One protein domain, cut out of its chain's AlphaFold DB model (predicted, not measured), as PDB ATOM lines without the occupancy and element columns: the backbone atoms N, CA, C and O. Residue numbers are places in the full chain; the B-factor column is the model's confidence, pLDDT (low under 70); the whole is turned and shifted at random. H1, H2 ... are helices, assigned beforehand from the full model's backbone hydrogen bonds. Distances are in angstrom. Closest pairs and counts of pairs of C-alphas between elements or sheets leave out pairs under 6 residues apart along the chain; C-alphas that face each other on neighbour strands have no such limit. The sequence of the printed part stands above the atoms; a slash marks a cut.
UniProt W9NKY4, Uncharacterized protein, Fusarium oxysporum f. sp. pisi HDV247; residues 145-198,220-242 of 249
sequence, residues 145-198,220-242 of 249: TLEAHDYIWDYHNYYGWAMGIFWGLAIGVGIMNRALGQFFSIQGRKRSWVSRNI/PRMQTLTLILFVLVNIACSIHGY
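AT A GLANCE: This is residues 145 to 198 and 220 to 242 of the 249 residues of an uncharacterized protein of Fusarium oxysporum f. sp. pisi HDV247 (UniProt W9NKY4). One very long helix, H1, makes the length of a rod, and the shorter H3 runs back beside part of it; after H1 the chain folds back into a small helix, H2. The printed part has 77 residues with three named helices in the order H1, H2, H3 and no named strand, all helix in class. It is extended, with a radius of gyration of the C-alphas of 18.6 A and spans of 65 by 18 by 17 A.

IN THESE COORDINATES: H1, residues 145 to 186, begins at C-alpha 145 (152.290, 135.038, 223.370) and is 61.2 A long. H2 is residues 193 to 197. H3, residues 221 to 241, is 29.5 A long and ends at C-alpha 241 (154.428, 143.968, 210.628).

HOW THE PARTS SIT: H1 touches H3 with residues 152 to 170 alone; the closest C-alphas, of Tyr 155 and Gly 241, are 6.7 A apart. They run opposite ways at a shallow tilt of 11 degrees. H2 is apart from H1 and from H3. In H1, H2 and H3 every O i to N i+4 pair is within hydrogen-bond range.

THE WHOLE: Residues 145 to 150 and 185 to 191 stand free. Residues 199 to 219 are not printed, and C-alphas 198 and 220 are 15.1 A apart. pLDDT is under 70 at 22 residues, among them 183 to 198.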
ATOM      1  N   THR A 145     151.235 134.048 223.110       90.69
ATOM      2  CA  THR A 145     152.290 135.038 223.370       90.69
ATOM      3  C   THR A 145     153.608 134.618 222.720       90.69
ATOM      4  O   THR A 145     154.329 135.462 222.196       90.69
ATOM      5  N   LEU A 146     153.932 133.324 222.745       92.44
ATOM      6  CA  LEU A 146     155.152 132.793 222.141       92.44
ATOM      7  C   LEU A 146     155.066 132.739 220.616       92.44
ATOM      8  O   LEU A 146     156.043 133.100 219.969       92.44
ATOM      9  N   GLU A 147     153.911 132.384 220.057       90.06
ATOM     10  CA  GLU A 147     153.651 132.465 218.613       90.06
ATOM     11  C   GLU A 147     153.808 133.906 218.112       90.06
ATOM     12  O   GLU A 147     154.555 134.170 217.171       90.06
ATOM     13  N   ALA A 148     153.188 134.864 218.808       88.31
ATOM     14  CA  ALA A 148     153.323 136.287 218.515       88.31
ATOM     15  C   ALA A 148     154.775 136.767 218.641       88.31
ATOM     16  O   ALA A 148     155.260 137.544 217.820       88.31
ATOM     17  N   HIS A 149     155.487 136.306 219.673       89.44
ATOM     18  CA  HIS A 149     156.893 136.637 219.865       89.44
ATOM     19  C   HIS A 149     157.755 136.115 218.711       89.44
ATOM     20  O   HIS A 149     158.597 136.861 218.216       89.44
ATOM     21  N   ASP A 150     157.573 134.861 218.290       88.81
ATOM     22  CA  ASP A 150     158.352 134.256 217.203       88.81
ATOM     23  C   ASP A 150     158.080 134.965 215.872       88.81
ATOM     24  O   ASP A 150     159.017 135.366 215.179       88.81
ATOM     25  N   TYR A 151     156.806 135.259 215.591       86.62
ATOM     26  CA  TYR A 151     156.396 136.061 214.441       86.62
ATOM     27  C   TYR A 151     157.100 137.423 214.410       86.62
ATOM     28  O   TYR A 151     157.747 137.788 213.424       86.62
ATOM     29  N   ILE A 152     157.014 138.174 215.513       87.25
ATOM     30  CA  ILE A 152     157.613 139.506 215.622       87.25
ATOM     31  C   ILE A 152     159.138 139.424 215.515       87.25
ATOM     32  O   ILE A 152     159.747 140.286 214.879       87.25
ATOM     33  N   TRP A 153     159.764 138.419 216.125       87.25
ATOM     34  CA  TRP A 153     161.212 138.244 216.106       87.25
ATOM     35  C   TRP A 153     161.733 137.986 214.690       87.25
ATOM     36  O   TRP A 153     162.645 138.681 214.227       87.25
ATOM     37  N   ASP A 154     161.110 137.050 213.977       87.19
ATOM     38  CA  ASP A 154     161.430 136.767 212.582       87.19
ATOM     39  C   ASP A 154     161.217 138.008 211.714       87.19
ATOM     40  O   ASP A 154     162.095 138.382 210.929       87.19
ATOM     41  N   TYR A 155     160.101 138.710 211.913       87.12
ATOM     42  CA  TYR A 155     159.791 139.943 211.201       87.12
ATOM     43  C   TYR A 155     160.863 141.026 211.403       87.12
ATOM     44  O   TYR A 155     161.357 141.612 210.435       87.12
ATOM     45  N   HIS A 156     161.275 141.268 212.651       87.25
ATOM     46  CA  HIS A 156     162.322 142.236 212.980       87.25
ATOM     47  C   HIS A 156     163.661 141.863 212.348       87.25
ATOM     48  O   HIS A 156     164.367 142.740 211.842       87.25
ATOM     49  N   ASN A 157     164.002 140.575 212.330       89.12
ATOM     50  CA  ASN A 157     165.214 140.101 211.677       89.12
ATOM     51  C   ASN A 157     165.173 140.363 210.159       89.12
ATOM     52  O   ASN A 157     166.126 140.916 209.606       89.12
ATOM     53  N   TYR A 158     164.060 140.055 209.481       88.75
ATOM     54  CA  TYR A 158     163.901 140.353 208.052       88.75
ATOM     55  C   TYR A 158     163.970 141.851 207.754       88.75
ATOM     56  O   TYR A 158     164.670 142.263 206.827       88.75
ATOM     57  N   TYR A 159     163.290 142.672 208.554       88.62
ATOM     58  CA  TYR A 159     163.336 144.125 208.428       88.62
ATOM     59  C   TYR A 159     164.760 144.667 208.613       88.62
ATOM     60  O   TYR A 159     165.223 145.489 207.817       88.62
ATOM     61  N   GLY A 160     165.488 144.165 209.616       88.81
ATOM     62  CA  GLY A 160     166.885 144.522 209.861       88.81
ATOM     63  C   GLY A 160     167.774 144.243 208.646       88.81
ATOM     64  O   GLY A 160     168.516 145.125 208.205       88.81
ATOM     65  N   TRP A 161     167.642 143.058 208.042       91.75
ATOM     66  CA  TRP A 161     168.353 142.711 206.808       91.75
ATOM     67  C   TRP A 161     167.949 143.589 205.622       91.75
ATOM     68  O   TRP A 161     168.825 144.070 204.899       91.75
ATOM     69  N   ALA A 162     166.654 143.843 205.430       88.88
ATOM     70  CA  ALA A 162     166.162 144.703 204.356       88.88
ATOM     71  C   ALA A 162     166.743 146.123 204.457       88.88
ATOM     72  O   ALA A 162     167.231 146.665 203.462       88.88
ATOM     73  N   MET A 163     166.772 146.699 205.663       91.12
ATOM     74  CA  MET A 163     167.360 148.018 205.905       91.12
ATOM     75  C   MET A 163     168.877 148.024 205.717       91.12
ATOM     76  O   MET A 163     169.414 148.955 205.113       91.12
ATOM     77  N   GLY A 164     169.571 146.973 206.162       91.00
ATOM     78  CA  GLY A 164     171.005 146.810 205.927       91.00
ATOM     79  C   GLY A 164     171.351 146.776 204.435       91.00
ATOM     80  O   GLY A 164     172.237 147.505 203.984       91.00
ATOM     81  N   ILE A 165     170.608 145.993 203.648       91.44
ATOM     82  CA  ILE A 165     170.779 145.903 202.191       91.44
ATOM     83  C   ILE A 165     170.463 147.246 201.525       91.44
ATOM     84  O   ILE A 165     171.240 147.709 200.688       91.44
ATOM     85  N   PHE A 166     169.363 147.897 201.908       90.44
ATOM     86  CA  PHE A 166     168.968 149.197 201.365       90.44
ATOM     87  C   PHE A 166     170.077 150.246 201.531       90.44
ATOM     88  O   PHE A 166     170.504 150.864 200.550       90.44
ATOM     89  N   TRP A 167     170.587 150.421 202.753       92.56
ATOM     90  CA  TRP A 167     171.645 151.395 203.020       92.56
ATOM     91  C   TRP A 167     172.975 150.994 202.384       92.56
ATOM     92  O   TRP A 167     173.674 151.858 201.847       92.56
ATOM     93  N   GLY A 168     173.293 149.697 202.358       92.75
ATOM     94  CA  GLY A 168     174.457 149.170 201.647       92.75
ATOM     95  C   GLY A 168     174.443 149.532 200.159       92.75
ATOM     96  O   GLY A 168     175.441 150.026 199.632       92.75
ATOM     97  N   LEU A 169     173.295 149.380 199.489       89.62
ATOM     98  CA  LEU A 169     173.119 149.769 198.089       89.62
ATOM     99  C   LEU A 169     173.200 151.287 197.894       89.62
ATOM    100  O   LEU A 169     173.893 151.744 196.986       89.62
ATOM    101  N   ALA A 170     172.542 152.079 198.743       86.75
ATOM    102  CA  ALA A 170     172.562 153.539 198.642       86.75
ATOM    103  C   ALA A 170     173.989 154.107 198.772       86.75
ATOM    104  O   ALA A 170     174.418 154.929 197.954       86.75
ATOM    105  N   ILE A 171     174.750 153.622 199.758       88.00
ATOM    106  CA  ILE A 171     176.152 154.001 199.964       88.00
ATOM    107  C   ILE A 171     177.016 153.497 198.803       88.00
ATOM    108  O   ILE A 171     177.804 154.269 198.254       88.00
ATOM    109  N   GLY A 172     176.836 152.243 198.378       87.38
ATOM    110  CA  GLY A 172     177.570 151.648 197.262       87.38
ATOM    111  C   GLY A 172     177.398 152.425 195.955       87.38
ATOM    112  O   GLY A 172     178.383 152.727 195.282       87.38
ATOM    113  N   VAL A 173     176.171 152.842 195.628       85.19
ATOM    114  CA  VAL A 173     175.883 153.706 194.471       85.19
ATOM    115  C   VAL A 173     176.572 155.066 194.614       85.19
ATOM    116  O   VAL A 173     177.150 155.564 193.645       85.19
ATOM    117  N   GLY A 174     176.566 155.657 195.812       78.25
ATOM    118  CA  GLY A 174     177.271 156.910 196.095       78.25
ATOM    119  C   GLY A 174     178.784 156.807 195.871       78.25
ATOM    120  O   GLY A 174     179.368 157.650 195.181       78.25
ATOM    121  N   ILE A 175     179.409 155.747 196.394       82.81
ATOM    122  CA  ILE A 175     180.841 155.462 196.226       82.81
ATOM    123  C   ILE A 175     181.164 155.213 194.749       82.81
ATOM    124  O   ILE A 175     182.084 155.834 194.215       82.81
ATOM    125  N   MET A 176     180.381 154.373 194.068       80.31
ATOM    126  CA  MET A 176     180.561 154.058 192.648       80.31
ATOM    127  C   MET A 176     180.462 155.313 191.777       80.31
ATOM    128  O   MET A 176     181.311 155.550 190.921       80.31
ATOM    129  N   ASN A 177     179.469 156.170 192.019       77.44
ATOM    130  CA  ASN A 177     179.300 157.415 191.273       77.44
ATOM    131  C   ASN A 177     180.479 158.380 191.486       77.44
ATOM    132  O   ASN A 177     180.940 159.017 190.536       77.44
ATOM    133  N   ARG A 178     181.013 158.462 192.714       76.88
ATOM    134  CA  ARG A 178     182.207 159.263 193.016       76.88
ATOM    135  C   ARG A 178     183.450 158.707 192.320       76.88
ATOM    136  O   ARG A 178     184.177 159.482 191.701       76.88
ATOM    137  N   ALA A 179     183.657 157.393 192.375       78.06
ATOM    138  CA  ALA A 179     184.778 156.724 191.722       78.06
ATOM    139  C   ALA A 179     184.732 156.932 190.200       78.06
ATOM    140  O   ALA A 179     185.684 157.452 189.621       78.06
ATOM    141  N   LEU A 180     183.598 156.637 189.556       75.12
ATOM    142  CA  LEU A 180     183.409 156.855 188.119       75.12
ATOM    143  C   LEU A 180     183.619 158.327 187.736       75.12
ATOM    144  O   LEU A 180     184.278 158.614 186.740       75.12
ATOM    145  N   GLY A 181     183.117 159.273 188.535       67.19
ATOM    146  CA  GLY A 181     183.346 160.702 188.317       67.19
ATOM    147  C   GLY A 181     184.828 161.084 188.319       67.19
ATOM    148  O   GLY A 181     185.258 161.846 187.454       67.19
ATOM    149  N   GLN A 182     185.620 160.521 189.237       70.94
ATOM    150  CA  GLN A 182     187.067 160.734 189.282       70.94
ATOM    151  C   GLN A 182     187.766 160.102 188.069       70.94
ATOM    152  O   GLN A 182     188.496 160.805 187.369       70.94
ATOM    153  N   PHE A 183     187.462 158.844 187.737       64.94
ATOM    154  CA  PHE A 183     188.036 158.150 186.576       64.94
ATOM    155  C   PHE A 183     187.737 158.861 185.242       64.94
ATOM    156  O   PHE A 183     188.648 159.115 184.455       64.94
ATOM    157  N   PHE A 184     186.490 159.277 184.998       61.38
ATOM    158  CA  PHE A 184     186.119 159.992 183.768       61.38
ATOM    159  C   PHE A 184     186.596 161.455 183.726       61.38
ATOM    160  O   PHE A 184     186.662 162.041 182.645       61.38
ATOM    161  N   SER A 185     186.919 162.068 184.871       56.03
ATOM    162  CA  SER A 185     187.528 163.409 184.909       56.03
ATOM    163  C   SER A 185     189.008 163.392 184.524       56.03
ATOM    164  O   SER A 185     189.478 164.327 183.880       56.03
ATOM    165  N   ILE A 186     189.709 162.304 184.858       55.75
ATOM    166  CA  ILE A 186     191.119 162.071 184.517       55.75
ATOM    167  C   ILE A 186     191.250 161.686 183.034       55.75
ATOM    168  O   ILE A 186     192.200 162.078 182.359       55.75
ATOM    169  N   GLN A 187     190.258 160.977 182.492       52.03
ATOM    170  CA  GLN A 187     190.262 160.453 181.130       52.03
ATOM    171  C   GLN A 187     189.360 161.300 180.215       52.03
ATOM    172  O   GLN A 187     188.231 160.931 179.907       52.03
ATOM    173  N   GLY A 188     189.853 162.483 179.829       53.00
ATOM    174  CA  GLY A 188     189.327 163.380 178.785       53.00
ATOM    175  C   GLY A 188     187.887 163.144 178.288       53.00
ATOM    176  O   GLY A 188     187.667 162.441 177.307       53.00
ATOM    177  N   ARG A 189     186.912 163.794 178.939       52.34
ATOM    178  CA  ARG A 189     185.566 164.180 178.447       52.34
ATOM    179  C   ARG A 189     184.965 163.306 177.317       52.34
ATOM    180  O   ARG A 189     184.608 163.822 176.261       52.34
ATOM    181  N   LYS A 190     184.706 162.018 177.567       52.22
ATOM    182  CA  LYS A 190     183.669 161.255 176.840       52.22
ATOM    183  C   LYS A 190     182.574 160.824 177.811       52.22
ATOM    184  O   LYS A 190     182.720 159.898 178.599       52.22
ATOM    185  N   ARG A 191     181.465 161.562 177.778       55.47
ATOM    186  CA  ARG A 191     180.290 161.362 178.633       55.47
ATOM    187  C   ARG A 191     179.587 160.055 178.231       55.47
ATOM    188  O   ARG A 191     178.936 160.014 177.193       55.47
ATOM    189  N   SER A 192     179.756 159.000 179.032       59.03
ATOM    190  CA  SER A 192     179.168 157.666 178.812       59.03
ATOM    191  C   SER A 192     177.635 157.719 178.700       59.03
ATOM    192  O   SER A 192     176.987 158.473 179.430       59.03
ATOM    193  N   TRP A 193     177.047 156.908 177.814       53.72
ATOM    194  CA  TRP A 193     175.595 156.785 177.586       53.72
ATOM    195  C   TRP A 193     174.811 156.520 178.884       53.72
ATOM    196  O   TRP A 193     173.761 157.119 179.112       53.72
ATOM    197  N   VAL A 194     175.391 155.746 179.809       56.00
ATOM    198  CA  VAL A 194     174.837 155.475 181.150       56.00
ATOM    199  C   VAL A 194     174.689 156.761 181.977       56.00
ATOM    200  O   VAL A 194     173.660 156.981 182.614       56.00
ATOM    201  N   SER A 195     175.662 157.677 181.897       57.41
ATOM    202  CA  SER A 195     175.587 158.985 182.569       57.41
ATOM    203  C   SER A 195     174.517 159.913 181.987       57.41
ATOM    204  O   SER A 195     174.116 160.878 182.633       57.41
ATOM    205  N   ARG A 196     174.077 159.635 180.755       57.88
ATOM    206  CA  ARG A 196     173.136 160.452 179.989       57.88
ATOM    207  C   ARG A 196     171.703 159.926 180.058       57.88
ATOM    208  O   ARG A 196     170.806 160.743 179.990       57.88
ATOM    209  N   ASN A 197     171.508 158.614 180.223       55.50
ATOM    210  CA  ASN A 197     170.179 157.991 180.266       55.50
ATOM    211  C   ASN A 197     169.757 157.504 181.658       55.50
ATOM    212  O   ASN A 197     168.581 157.601 181.984       55.50
ATOM    213  N   ILE A 198     170.684 157.007 182.486       54.44
ATOM    214  CA  ILE A 198     170.349 156.454 183.813       54.44
ATOM    215  C   ILE A 198     170.586 157.496 184.911       54.44
ATOM    216  O   ILE A 198     169.751 157.669 185.790       54.44
ATOM    217  N   PRO A 220     169.147 167.156 196.269       63.81
ATOM    218  CA  PRO A 220     169.419 166.586 194.946       63.81
ATOM    219  C   PRO A 220     168.616 165.293 194.690       63.81
ATOM    220  O   PRO A 220     168.389 164.500 195.594       63.81
ATOM    221  N   ARG A 221     168.219 165.021 193.438       65.19
ATOM    222  CA  ARG A 221     167.216 163.976 193.114       65.19
ATOM    223  C   ARG A 221     167.502 162.564 193.580       65.19
ATOM    224  O   ARG A 221     166.562 161.846 193.892       65.19
ATOM    225  N   MET A 222     168.767 162.154 193.589       68.38
ATOM    226  CA  MET A 222     169.121 160.834 194.112       68.38
ATOM    227  C   MET A 222     168.760 160.747 195.594       68.38
ATOM    228  O   MET A 222     168.196 159.752 196.014       68.38
ATOM    229  N   GLN A 223     168.969 161.825 196.349       71.00
ATOM    230  CA  GLN A 223     168.575 161.909 197.749       71.00
ATOM    231  C   GLN A 223     167.049 161.882 197.899       71.00
ATOM    232  O   GLN A 223     166.545 161.144 198.734       71.00
ATOM    233  N   THR A 224     166.296 162.598 197.054       78.38
ATOM    234  CA  THR A 224     164.823 162.536 197.074       78.38
ATOM    235  C   THR A 224     164.287 161.145 196.714       78.38
ATOM    236  O   THR A 224     163.401 160.652 197.401       78.38
ATOM    237  N   LEU A 225     164.828 160.480 195.686       80.75
ATOM    238  CA  LEU A 225     164.425 159.119 195.299       80.75
ATOM    239  C   LEU A 225     164.780 158.090 196.372       80.75
ATOM    240  O   LEU A 225     163.963 157.224 196.670       80.75
ATOM    241  N   THR A 226     165.963 158.201 196.983       83.50
ATOM    242  CA  THR A 226     166.354 157.360 198.119       83.50
ATOM    243  C   THR A 226     165.402 157.560 199.294       83.50
ATOM    244  O   THR A 226     164.971 156.574 199.876       83.50
ATOM    245  N   LEU A 227     165.012 158.800 199.606       84.38
ATOM    246  CA  LEU A 227     164.040 159.081 200.667       84.38
ATOM    247  C   LEU A 227     162.643 158.535 200.342       84.38
ATOM    248  O   LEU A 227     162.021 157.933 201.209       84.38
ATOM    249  N   ILE A 228     162.157 158.685 199.106       87.12
ATOM    250  CA  ILE A 228     160.863 158.120 198.687       87.12
ATOM    251  C   ILE A 228     160.892 156.593 198.781       87.12
ATOM    252  O   ILE A 228     159.979 156.001 199.348       87.12
ATOM    253  N   LEU A 229     161.945 155.952 198.267       87.25
ATOM    254  CA  LEU A 229     162.094 154.499 198.339       87.25
ATOM    255  C   LEU A 229     162.178 154.025 199.794       87.25
ATOM    256  O   LEU A 229     161.525 153.052 200.152       87.25
ATOM    257  N   PHE A 230     162.922 154.743 200.637       88.19
ATOM    258  CA  PHE A 230     162.987 154.477 202.070       88.19
ATOM    259  C   PHE A 230     161.596 154.529 202.707       88.19
ATOM    260  O   PHE A 230     161.207 153.590 203.397       88.19
ATOM    261  N   VAL A 231     160.819 155.580 202.439       90.38
ATOM    262  CA  VAL A 231     159.452 155.720 202.962       90.38
ATOM    263  C   VAL A 231     158.553 154.584 202.470       90.38
ATOM    264  O   VAL A 231     157.854 153.988 203.281       90.38
ATOM    265  N   LEU A 232     158.603 154.225 201.184       89.12
ATOM    266  CA  LEU A 232     157.801 153.125 200.637       89.12
ATOM    267  C   LEU A 232     158.128 151.781 201.297       89.12
ATOM    268  O   LEU A 232     157.209 151.051 201.660       89.12
ATOM    269  N   VAL A 233     159.414 151.474 201.498       86.00
ATOM    270  CA  VAL A 233     159.840 150.254 202.201       86.00
ATOM    271  C   VAL A 233     159.346 150.272 203.647       86.00
ATOM    272  O   VAL A 233     158.784 149.285 204.104       86.00
ATOM    273  N   ASN A 234     159.477 151.397 204.355       88.06
ATOM    274  CA  ASN A 234     159.003 151.513 205.736       88.06
ATOM    275  C   ASN A 234     157.480 151.377 205.848       88.06
ATOM    276  O   ASN A 234     157.006 150.738 206.781       88.06
ATOM    277  N   ILE A 235     156.715 151.936 204.906       87.81
ATOM    278  CA  ILE A 235     155.252 151.810 204.877       87.81
ATOM    279  C   ILE A 235     154.857 150.359 204.610       87.81
ATOM    280  O   ILE A 235     154.060 149.806 205.362       87.81
ATOM    281  N   ALA A 236     155.435 149.729 203.585       86.38
ATOM    282  CA  ALA A 236     155.160 148.330 203.269       86.38
ATOM    283  C   ALA A 236     155.499 147.421 204.458       86.38
ATOM    284  O   ALA A 236     154.692 146.578 204.843       86.38
ATOM    285  N   CYS A 237     156.653 147.641 205.093       83.06
ATOM    286  CA  CYS A 237     157.027 146.893 206.280       83.06
ATOM    287  C   CYS A 237     156.061 147.156 207.448       83.06
ATOM    288  O   CYS A 237     155.540 146.223 208.042       83.06
ATOM    289  N   SER A 238     155.722 148.410 207.734       82.19
ATOM    290  CA  SER A 238     154.774 148.728 208.809       82.19
ATOM    291  C   SER A 238     153.421 148.041 208.602       82.19
ATOM    292  O   SER A 238     152.898 147.449 209.535       82.19
ATOM    293  N   ILE A 239     152.879 148.039 207.380       82.94
ATOM    294  CA  ILE A 239     151.590 147.390 207.080       82.94
ATOM    295  C   ILE A 239     151.654 145.876 207.316       82.94
ATOM    296  O   ILE A 239     150.718 145.310 207.869       82.94
ATOM    297  N   HIS A 240     152.747 145.220 206.920       76.75
ATOM    298  CA  HIS A 240     152.896 143.773 207.094       76.75
ATOM    299  C   HIS A 240     153.328 143.361 208.507       76.75
ATOM    300  O   HIS A 240     153.107 142.222 208.893       76.75
ATOM    301  N   GLY A 241     153.951 144.257 209.275       69.88
ATOM    302  CA  GLY A 241     154.428 143.968 210.628       69.88
ATOM    303  C   GLY A 241     153.339 144.020 211.703       69.88
ATOM    304  O   GLY A 241     153.532 143.457 212.777       69.88
ATOM    305  N   TYR A 242     152.202 144.670 211.432       65.31
ATOM    306  CA  TYR A 242     151.072 144.728 212.360       65.31
ATOM    307  C   TYR A 242     150.085 143.595 212.091       65.31
ATOM    308  O   TYR A 242     149.170 143.729 211.281       65.31
TER     309      TYR A 242